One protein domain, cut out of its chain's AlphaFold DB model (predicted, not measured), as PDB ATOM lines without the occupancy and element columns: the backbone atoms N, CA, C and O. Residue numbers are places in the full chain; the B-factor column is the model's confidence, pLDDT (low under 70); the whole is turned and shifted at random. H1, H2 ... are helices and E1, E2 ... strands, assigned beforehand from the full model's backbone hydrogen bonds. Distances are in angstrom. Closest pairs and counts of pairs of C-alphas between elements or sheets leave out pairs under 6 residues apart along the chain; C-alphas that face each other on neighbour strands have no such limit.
ATOM      1  N   ASP A 112     -31.174  41.468 -32.496       94.88
ATOM      2  CA  ASP A 112     -31.689  40.454 -33.416       94.88
ATOM      3  C   ASP A 112     -33.154  40.114 -33.141       94.88
ATOM      4  O   ASP A 112     -33.987  40.165 -34.050       94.88
ATOM      5  N   ARG A 113     -33.504  39.823 -31.882       95.44
ATOM      6  CA  ARG A 113     -34.888  39.500 -31.495       95.44
ATOM      7  C   ARG A 113     -35.826  40.685 -31.707       95.44
ATOM      8  O   ARG A 113     -36.951  40.493 -32.174       95.44
ATOM      9  N   LEU A 114     -35.386  41.897 -31.366       96.69
ATOM     10  CA  LEU A 114     -36.176  43.113 -31.554       96.69
ATOM     11  C   LEU A 114     -36.471  43.347 -33.041       96.69
ATOM     12  O   LEU A 114     -37.626  43.580 -33.418       96.69
ATOM     13  N   LEU A 115     -35.448  43.270 -33.895       96.62
ATOM     14  CA  LEU A 115     -35.601  43.512 -35.326       96.62
ATOM     15  C   LEU A 115     -36.382  42.388 -36.001       96.62
ATOM     16  O   LEU A 115     -37.253  42.695 -36.807       96.62
ATOM     17  N   ASP A 116     -36.178  41.122 -35.643       95.81
ATOM     18  CA  ASP A 116     -36.978  40.014 -36.179       95.81
ATOM     19  C   ASP A 116     -38.479  40.193 -35.887       95.81
ATOM     20  O   ASP A 116     -39.312  40.132 -36.799       95.81
ATOM     21  N   ARG A 117     -38.843  40.532 -34.642       96.19
ATOM     22  CA  ARG A 117     -40.239  40.844 -34.284       96.19
ATOM     23  C   ARG A 117     -40.774  42.045 -35.063       96.19
ATOM     24  O   ARG A 117     -41.900  42.003 -35.562       96.19
ATOM     25  N   THR A 118     -39.960  43.088 -35.220       97.06
ATOM     26  CA  THR A 118     -40.312  44.287 -35.996       97.06
ATOM     27  C   THR A 118     -40.576  43.939 -37.465       97.06
ATOM     28  O   THR A 118     -41.609  44.317 -38.015       97.06
ATOM     29  N   LYS A 119     -39.695  43.154 -38.096       96.50
ATOM     30  CA  LYS A 119     -39.825  42.704 -39.489       96.50
ATOM     31  C   LYS A 119     -41.067  41.856 -39.710       96.50
ATOM     32  O   LYS A 119     -41.771  42.054 -40.704       96.50
ATOM     33  N   ARG A 120     -41.369  40.943 -38.781       95.38
ATOM     34  CA  ARG A 120     -42.590  40.126 -38.814       95.38
ATOM     35  C   ARG A 120     -43.844  40.995 -38.720       95.38
ATOM     36  O   ARG A 120     -44.753  40.822 -39.528       95.38
ATOM     37  N   ALA A 121     -43.865  41.974 -37.813       95.94
ATOM     38  CA  ALA A 121     -44.979  42.911 -37.681       95.94
ATOM     39  C   ALA A 121     -45.177  43.769 -38.948       95.94
ATOM     40  O   ALA A 121     -46.289  43.850 -39.469       95.94
ATOM     41  N   VAL A 122     -44.102  44.350 -39.497       95.88
ATOM     42  CA  VAL A 122     -44.149  45.125 -40.754       95.88
ATOM     43  C   VAL A 122     -44.652  44.258 -41.910       95.88
ATOM     44  O   VAL A 122     -45.527  44.681 -42.667       95.88
ATOM     45  N   SER A 123     -44.134  43.035 -42.039       95.38
ATOM     46  CA  SER A 123     -44.549  42.091 -43.083       95.38
ATOM     47  C   SER A 123     -46.030  41.739 -42.973       95.38
ATOM     48  O   SER A 123     -46.727  41.741 -43.982       95.38
ATOM     49  N   ALA A 124     -46.538  41.511 -41.758       93.25
ATOM     50  CA  ALA A 124     -47.947  41.206 -41.541       93.25
ATOM     51  C   ALA A 124     -48.862  42.353 -41.995       93.25
ATOM     52  O   ALA A 124     -49.845  42.114 -42.699       93.25
ATOM     53  N   VAL A 125     -48.507  43.604 -41.676       93.38
ATOM     54  CA  VAL A 125     -49.263  44.778 -42.143       93.38
ATOM     55  C   VAL A 125     -49.188  44.922 -43.663       93.38
ATOM     56  O   VAL A 125     -50.206  45.179 -44.305       93.38
ATOM     57  N   ARG A 126     -48.007  44.739 -44.268       92.44
ATOM     58  CA  ARG A 126     -47.837  44.819 -45.730       92.44
ATOM     59  C   ARG A 126     -48.654  43.754 -46.463       92.44
ATOM     60  O   ARG A 126     -49.304  44.079 -47.456       92.44
ATOM     61  N   SER A 127     -48.689  42.523 -45.952       91.00
ATOM     62  CA  SER A 127     -49.547  41.457 -46.484       91.00
ATOM     63  C   SER A 127     -51.024  41.814 -46.364       91.00
ATOM     64  O   SER A 127     -51.749  41.728 -47.352       91.00
ATOM     65  N   PHE A 128     -51.459  42.307 -45.200       88.88
ATOM     66  CA  PHE A 128     -52.838  42.760 -45.009       88.88
ATOM     67  C   PHE A 128     -53.221  43.864 -46.003       88.88
ATOM     68  O   PHE A 128     -54.261  43.782 -46.648       88.88
ATOM     69  N   ARG A 129     -52.357  44.865 -46.210       87.88
ATOM     70  CA  ARG A 129     -52.582  45.926 -47.208       87.88
ATOM     71  C   ARG A 129     -52.746  45.373 -48.620       87.88
ATOM     72  O   ARG A 129     -53.665  45.786 -49.325       87.88
ATOM     73  N   ALA A 130     -51.866  44.459 -49.026       87.88
ATOM     74  CA  ALA A 130     -51.902  43.854 -50.354       87.88
ATOM     75  C   ALA A 130     -53.179  43.022 -50.567       87.88
ATOM     76  O   ALA A 130     -53.802  43.087 -51.628       87.88
ATOM     77  N   GLU A 131     -53.588  42.275 -49.546       83.50
ATOM     78  CA  GLU A 131     -54.786  41.440 -49.559       83.50
ATOM     79  C   GLU A 131     -56.085  42.255 -49.563       83.50
ATOM     80  O   GLU A 131     -56.979  42.010 -50.380       83.50
ATOM     81  N   SER A 132     -56.186  43.238 -48.668       81.88
ATOM     82  CA  SER A 132     -57.376  44.074 -48.483       81.88
ATOM     83  C   SER A 132     -57.422  45.266 -49.450       81.88
ATOM     84  O   SER A 132     -58.409  45.998 -49.460       81.88
ATOM     85  N   LYS A 133     -56.399  45.431 -50.305       80.88
ATOM     86  CA  LYS A 133     -56.264  46.494 -51.320       80.88
ATOM     87  C   LYS A 133     -56.453  47.897 -50.740       80.88
ATOM     88  O   LYS A 133     -57.217  48.701 -51.273       80.88
ATOM     89  N   VAL A 134     -55.778  48.158 -49.624       78.00
ATOM     90  CA  VAL A 134     -55.889  49.434 -48.909       78.00
ATOM     91  C   VAL A 134     -54.779  50.380 -49.329       78.00
ATOM     92  O   VAL A 134     -53.606  50.139 -49.031       78.00
ATOM     93  N   ASP A 135     -55.182  51.492 -49.934       70.75
ATOM     94  CA  ASP A 135     -54.321  52.640 -50.186       70.75
ATOM     95  C   ASP A 135     -54.396  53.631 -49.006       70.75
ATOM     96  O   ASP A 135     -55.448  53.802 -48.393       70.75
ATOM     97  N   GLY A 136     -53.286  54.304 -48.685       74.00
ATOM     98  CA  GLY A 136     -53.233  55.339 -47.635       74.00
ATOM     99  C   GLY A 136     -52.802  54.840 -46.250       74.00
ATOM    100  O   GLY A 136     -52.411  53.689 -46.094       74.00
ATOM    101  N   GLU A 137     -52.806  55.706 -45.236       78.44
ATOM    102  CA  GLU A 137     -52.377  55.357 -43.871       78.44
ATOM    103  C   GLU A 137     -53.398  54.457 -43.160       78.44
ATOM    104  O   GLU A 137     -54.605  54.662 -43.258       78.44
ATOM    105  N   LEU A 138     -52.898  53.449 -42.443       87.00
ATOM    106  CA  LEU A 138     -53.700  52.608 -41.553       87.00
ATOM    107  C   LEU A 138     -53.546  53.117 -40.124       87.00
ATOM    108  O   LEU A 138     -52.485  53.612 -39.766       87.00
ATOM    109  N   GLU A 139     -54.565  52.947 -39.295       90.06
ATOM    110  CA  GLU A 139     -54.473  53.219 -37.861       90.06
ATOM    111  C   GLU A 139     -54.341  51.903 -37.106       90.06
ATOM    112  O   GLU A 139     -54.959  50.906 -37.478       90.06
ATOM    113  N   GLY A 140     -53.527  51.871 -36.057       90.44
ATOM    114  CA  GLY A 140     -53.306  50.638 -35.312       90.44
ATOM    115  C   GLY A 140     -52.586  50.836 -33.991       90.44
ATOM    116  O   GLY A 140     -51.999  51.884 -33.724       90.44
ATOM    117  N   LEU A 141     -52.636  49.792 -33.172       88.94
ATOM    118  CA  LEU A 141     -51.853  49.697 -31.950       88.94
ATOM    119  C   LEU A 141     -50.453  49.197 -32.295       88.94
ATOM    120  O   LEU A 141     -50.289  48.241 -33.056       88.94
ATOM    121  N   VAL A 142     -49.443  49.822 -31.696       88.75
ATOM    122  CA  VAL A 142     -48.055  49.372 -31.812       88.75
ATOM    123  C   VAL A 142     -47.843  48.196 -30.847       88.75
ATOM    124  O   VAL A 142     -48.063  48.352 -29.643       88.75
ATOM    125  N   PRO A 143     -47.423  47.013 -31.333       88.62
ATOM    126  CA  PRO A 143     -47.081  45.892 -30.464       88.62
ATOM    127  C   PRO A 143     -45.941  46.235 -29.499       88.62
ATOM    128  O   PRO A 143     -45.029  46.985 -29.832       88.62
ATOM    129  N   GLN A 144     -45.925  45.618 -28.318       89.94
ATOM    130  CA  GLN A 144     -44.760  45.709 -27.434       89.94
ATOM    131  C   GLN A 144     -43.583  44.886 -27.977       89.94
ATOM    132  O   GLN A 144     -43.778  43.883 -28.668       89.94
ATOM    133  N   GLY A 145     -42.359  45.271 -27.602       92.00
ATOM    134  CA  GLY A 145     -41.134  44.529 -27.921       92.00
ATOM    135  C   GLY A 145     -40.748  44.556 -29.401       92.00
ATOM    136  O   GLY A 145     -40.179  43.583 -29.891       92.00
ATOM    137  N   ILE A 146     -41.074  45.646 -30.097       95.00
ATOM    138  CA  ILE A 146     -40.597  45.967 -31.447       95.00
ATOM    139  C   ILE A 146     -39.989  47.374 -31.455       95.00
ATOM    140  O   ILE A 146     -40.203  48.149 -30.522       95.00
ATOM    141  N   ASP A 147     -39.261  47.719 -32.515       95.06
ATOM    142  CA  ASP A 147     -38.844  49.097 -32.770       95.06
ATOM    143  C   ASP A 147     -40.021  49.883 -33.377       95.06
ATOM    144  O   ASP A 147     -40.367  49.716 -34.550       95.06
ATOM    145  N   GLU A 148     -40.667  50.715 -32.554       93.56
ATOM    146  CA  GLU A 148     -41.832  51.519 -32.947       93.56
ATOM    147  C   GLU A 148     -41.525  52.451 -34.123       93.56
ATOM    148  O   GLU A 148     -42.317  52.534 -35.063       93.56
ATOM    149  N   GLY A 149     -40.369  53.124 -34.104       92.44
ATOM    150  CA  GLY A 149     -40.001  54.088 -35.140       92.44
ATOM    151  C   GLY A 149     -39.854  53.418 -36.502       92.44
ATOM    152  O   GLY A 149     -40.386  53.902 -37.503       92.44
ATOM    153  N   VAL A 150     -39.193  52.258 -36.532       95.19
ATOM    154  CA  VAL A 150     -39.067  51.443 -37.746       95.19
ATOM    155  C   VAL A 150     -40.420  50.883 -38.187       95.19
ATOM    156  O   VAL A 150     -40.745  50.940 -39.375       95.19
ATOM    157  N   PHE A 151     -41.216  50.352 -37.255       95.25
ATOM    158  CA  PHE A 151     -42.517  49.762 -37.562       95.25
ATOM    159  C   PHE A 151     -43.466  50.778 -38.203       95.25
ATOM    160  O   PHE A 151     -43.974  50.528 -39.295       95.25
ATOM    161  N   VAL A 152     -43.657  51.936 -37.567       93.31
ATOM    162  CA  VAL A 152     -44.539  53.010 -38.053       93.31
ATOM    163  C   VAL A 152     -44.129  53.454 -39.454       93.31
ATOM    164  O   VAL A 152     -44.970  53.511 -40.356       93.31
ATOM    165  N   ALA A 153     -42.832  53.693 -39.660       92.81
ATOM    166  CA  ALA A 153     -42.317  54.186 -40.928       92.81
ATOM    167  C   ALA A 153     -42.421  53.160 -42.070       92.81
ATOM    168  O   ALA A 153     -42.797  53.520 -43.184       92.81
ATOM    169  N   LEU A 154     -42.109  51.882 -41.821       94.31
ATOM    170  CA  LEU A 154     -42.083  50.859 -42.874       94.31
ATOM    171  C   LEU A 154     -43.434  50.179 -43.126       94.31
ATOM    172  O   LEU A 154     -43.662  49.694 -44.241       94.31
ATOM    173  N   ALA A 155     -44.304  50.105 -42.116       92.38
ATOM    174  CA  ALA A 155     -45.652  49.552 -42.239       92.38
ATOM    175  C   ALA A 155     -46.681  50.600 -42.706       92.38
ATOM    176  O   ALA A 155     -47.739  50.236 -43.235       92.38
ATOM    177  N   GLY A 156     -46.382  51.894 -42.521       89.81
ATOM    178  CA  GLY A 156     -47.309  52.988 -42.807       89.81
ATOM    179  C   GLY A 156     -48.527  52.949 -41.883       89.81
ATOM    180  O   GLY A 156     -49.665  53.020 -42.357       89.81
ATOM    181  N   VAL A 157     -48.291  52.732 -40.588       90.62
ATOM    182  CA  VAL A 157     -49.338  52.657 -39.558       90.62
ATOM    183  C   VAL A 157     -49.206  53.852 -38.634       90.62
ATOM    184  O   VAL A 157     -48.165  54.032 -38.013       90.62
ATOM    185  N   ARG A 158     -50.271  54.639 -38.512       91.12
ATOM    186  CA  ARG A 158     -50.409  55.718 -37.542       91.12
ATOM    187  C   ARG A 158     -50.761  55.119 -36.173       91.12
ATOM    188  O   ARG A 158     -51.834  54.518 -36.052       91.12
ATOM    189  N   PRO A 159     -49.900  55.273 -35.151       90.50
ATOM    190  CA  PRO A 159     -50.204  54.811 -33.805       90.50
ATOM    191  C   PRO A 159     -51.434  55.520 -33.250       90.50
ATOM    192  O   PRO A 159     -51.547  56.747 -33.329       90.50
ATOM    193  N   VAL A 160     -52.339  54.749 -32.663       88.69
ATOM    194  CA  VAL A 160     -53.488  55.259 -31.910       88.69
ATOM    195  C   VAL A 160     -53.592  54.526 -30.579       88.69
ATOM    196  O   VAL A 160     -53.062  53.427 -30.425       88.69
ATOM    197  N   GLU A 161     -54.261  55.129 -29.600       81.44
ATOM    198  CA  GLU A 161     -54.598  54.426 -28.363       81.44
ATOM    199  C   GLU A 161     -55.823  53.528 -28.561       81.44
ATOM    200  O   GLU A 161     -56.631  53.717 -29.476       81.44
ATOM    201  N   ALA A 162     -55.972  52.538 -27.681       69.38
ATOM    202  CA  ALA A 162     -57.118  51.646 -27.680       69.38
ATOM    203  C   ALA A 162     -58.404  52.426 -27.350       69.38
ATOM    204  O   ALA A 162     -58.743  52.621 -26.189       69.38
ATOM    205  N   GLY A 163     -59.126  52.863 -28.381       64.56
ATOM    206  CA  GLY A 163     -60.479  53.396 -28.243       64.56
ATOM    207  C   GLY A 163     -61.514  52.281 -28.087       64.56
ATOM    208  O   GLY A 163     -61.392  51.222 -28.718       64.56
ATOM    209  N   ASP A 164     -62.542  52.531 -27.274       57.03
ATOM    210  CA  ASP A 164     -63.705  51.652 -27.138       57.03
ATOM    211  C   ASP A 164     -64.545  51.649 -28.430       57.03
ATOM    212  O   ASP A 164     -64.829  52.695 -29.011       57.03
ATOM    213  N   GLY A 165     -64.969  50.461 -28.877       61.00
ATOM    214  CA  GLY A 165     -65.968  50.290 -29.944       61.00
ATOM    215  C   GLY A 165     -65.462  50.327 -31.394       61.00
ATOM    216  O   GLY A 165     -66.263  50.123 -32.307       61.00
ATOM    217  N   ALA A 166     -64.165  50.541 -31.638       68.00
ATOM    218  CA  ALA A 166     -63.597  50.430 -32.983       68.00
ATOM    219  C   ALA A 166     -63.464  48.958 -33.408       68.00
ATOM    220  O   ALA A 166     -63.001  48.119 -32.636       68.00
ATOM    221  N   SER A 167     -63.844  48.640 -34.649       79.75
ATOM    222  CA  SER A 167     -63.622  47.304 -35.217       79.75
ATOM    223  C   SER A 167     -62.137  47.092 -35.486       79.75
ATOM    224  O   SER A 167     -61.479  47.999 -35.999       79.75
ATOM    225  N   ARG A 168     -61.601  45.916 -35.149       85.06
ATOM    226  CA  ARG A 168     -60.161  45.642 -35.239       85.06
ATOM    227  C   ARG A 168     -59.856  44.419 -36.087       85.06
ATOM    228  O   ARG A 168     -60.587  43.437 -36.049       85.06
ATOM    229  N   ALA A 169     -58.747  44.477 -36.815       85.88
ATOM    230  CA  ALA A 169     -58.113  43.321 -37.428       85.88
ATOM    231  C   ALA A 169     -56.912  42.902 -36.581       85.88
ATOM    232  O   ALA A 169     -56.001  43.702 -36.367       85.88
ATOM    233  N   SER A 170     -56.898  41.647 -36.128       87.38
ATOM    234  CA  SER A 170     -55.751  41.058 -35.431       87.38
ATOM    235  C   SER A 170     -54.870  40.305 -36.421       87.38
ATOM    236  O   SER A 170     -55.301  39.323 -37.027       87.38
ATOM    237  N   LEU A 171     -53.628  40.754 -36.578       88.25
ATOM    238  CA  LEU A 171     -52.643  40.154 -37.469       88.25
ATOM    239  C   LEU A 171     -51.566  39.441 -36.636       88.25
ATOM    240  O   LEU A 171     -50.672  40.103 -36.097       88.25
ATOM    241  N   PRO A 172     -51.633  38.105 -36.493       86.81
ATOM    242  CA  PRO A 172     -50.593  37.354 -35.805       86.81
ATOM    243  C   PRO A 172     -49.299  37.350 -36.631       86.81
ATOM    244  O   PRO A 172     -49.300  37.027 -37.817       86.81
ATOM    245  N   ALA A 173     -48.185  37.677 -35.984       88.44
ATOM    246  CA  ALA A 173     -46.854  37.790 -36.574       88.44
ATOM    247  C   ALA A 173     -45.823  37.036 -35.707       88.44
ATOM    248  O   ALA A 173     -44.839  37.581 -35.205       88.44
ATOM    249  N   GLY A 174     -46.068  35.737 -35.522       87.25
ATOM    250  CA  GLY A 174     -45.347  34.869 -34.586       87.25
ATOM    251  C   GLY A 174     -45.764  35.146 -33.141       87.25
ATOM    252  O   GLY A 174     -46.915  34.906 -32.798       87.25
ATOM    253  N   ASP A 175     -44.850  35.634 -32.302       85.00
ATOM    254  CA  ASP A 175     -45.095  35.977 -30.889       85.00
ATOM    255  C   ASP A 175     -45.637  37.401 -30.665       85.00
ATOM    256  O   ASP A 175     -45.983  37.758 -29.541       85.00
ATOM    257  N   VAL A 176     -45.740  38.209 -31.724       88.94
ATOM    258  CA  VAL A 176     -46.378  39.532 -31.690       88.94
ATOM    259  C   VAL A 176     -47.707  39.512 -32.438       88.94
ATOM    260  O   VAL A 176     -47.866  38.804 -33.431       88.94
ATOM    261  N   VAL A 177     -48.661  40.313 -31.969       87.62
ATOM    262  CA  VAL A 177     -49.953  40.531 -32.630       87.62
ATOM    263  C   VAL A 177     -50.073  42.017 -32.933       87.62
ATOM    264  O   VAL A 177     -49.917  42.839 -32.033       87.62
ATOM    265  N   VAL A 178     -50.315  42.352 -34.200       90.25
ATOM    266  CA  VAL A 178     -50.595  43.727 -34.630       90.25
ATOM    267  C   VAL A 178     -52.105  43.914 -34.681       90.25
ATOM    268  O   VAL A 178     -52.787  43.173 -35.387       90.25
ATOM    269  N   GLU A 179     -52.623  44.907 -33.963       90.19
ATOM    270  CA  GLU A 179     -54.033  45.290 -34.041       90.19
ATOM    271  C   GLU A 179     -54.189  46.524 -34.930       90.19
ATOM    272  O   GLU A 179     -53.657  47.589 -34.624       90.19
ATOM    273  N   LEU A 180     -54.942  46.391 -36.020       89.69
ATOM    274  CA  LEU A 180     -55.300  47.507 -36.894       89.69
ATOM    275  C   LEU A 180     -56.743  47.924 -36.642       89.69
ATOM    276  O   LEU A 180     -57.623  47.069 -36.551       89.69
ATOM    277  N   LEU A 181     -57.003  49.226 -36.576       88.25
ATOM    278  CA  LEU A 181     -58.356  49.764 -36.548       88.25
ATOM    279  C   LEU A 181     -58.898  49.799 -37.975       88.25
ATOM    280  O   LEU A 181     -58.278  50.344 -38.889       88.25
ATOM    281  N   LEU A 182     -60.079  49.218 -38.160       84.69
ATOM    282  CA  LEU A 182     -60.765  49.212 -39.439       84.69
ATOM    283  C   LEU A 182     -61.822  50.309 -39.475       84.69
ATOM    284  O   LEU A 182     -62.672  50.400 -38.590       84.69
ATOM    285  N   SER A 183     -61.816  51.087 -40.555       82.94
ATOM    286  CA  SER A 183     -62.979  51.891 -40.924       82.94
ATOM    287  C   SER A 183     -64.153  50.983 -41.310       82.94
ATOM    288  O   SER A 183     -63.954  49.843 -41.733       82.94
TER     289      SER A 183
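This is residues 112 to 183 of the 251 residues of the protein "Valyl-tRNA synthetase" of Rubrobacteraceae bacterium (UniProt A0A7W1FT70). A long helix, H1, runs over E4 and E3 of a twisted four-stranded sheet, and a short helix, H2, sits beside H1 over the edge strand E2. This makes two layers, the helices on one face of the sheet. The printed part has 72 residues, in the order H1 E1 H2 E2 E3 E4; the sheet runs E2 E1 E4 E3, mixed, and the class is mixed, helices and strands. It is compact, with a radius of gyration of the C-alphas of 11.3 A and spans of 34 by 26 by 20 A.

H1, residues 112 to 132, is on the sheet at a height of 5.9 A, over E4, residues 176 to 182; their closest C-alphas, Ala 121 and Val 178, are 6.4 A apart. With residues 118 to 126 alone it touches H2, residues 148 to 155, the closest C-alphas being Val 122 and Ala 155, 4.9 A; they run the same way at a shallow tilt of 33 degrees, only just short of steep. E1, residues 138 to 141, H2 and E2, residues 157 to 159, form a strand-helix-strand unit, two parallel neighbour strands with a helix between, its crossover right-handed; N 158 and O 138 are 2.7 A apart. E1 is antiparallel to E4, with N 141 and O 179 at 2.8 A. E3, residues 167 to 173, and E4 form an antiparallel hairpin, with N 171 and O 178 at 2.8 A. In H1 and H2 every O i to N i+4 pair is within hydrogen-bond range.

H1 begins at C-alpha 112 (-31.689, 40.454, -33.416) and is 30.0 A long. E3 is 19.3 A long and E4 19.0 A, ending at C-alpha 182 (-60.765, 49.212, -39.439).

The farthest C-alphas, Asp 112 and Gly 165, are 35.8 A apart. The printed part has no cut, and no link is long. Residues 162 to 166 have pLDDT under 70.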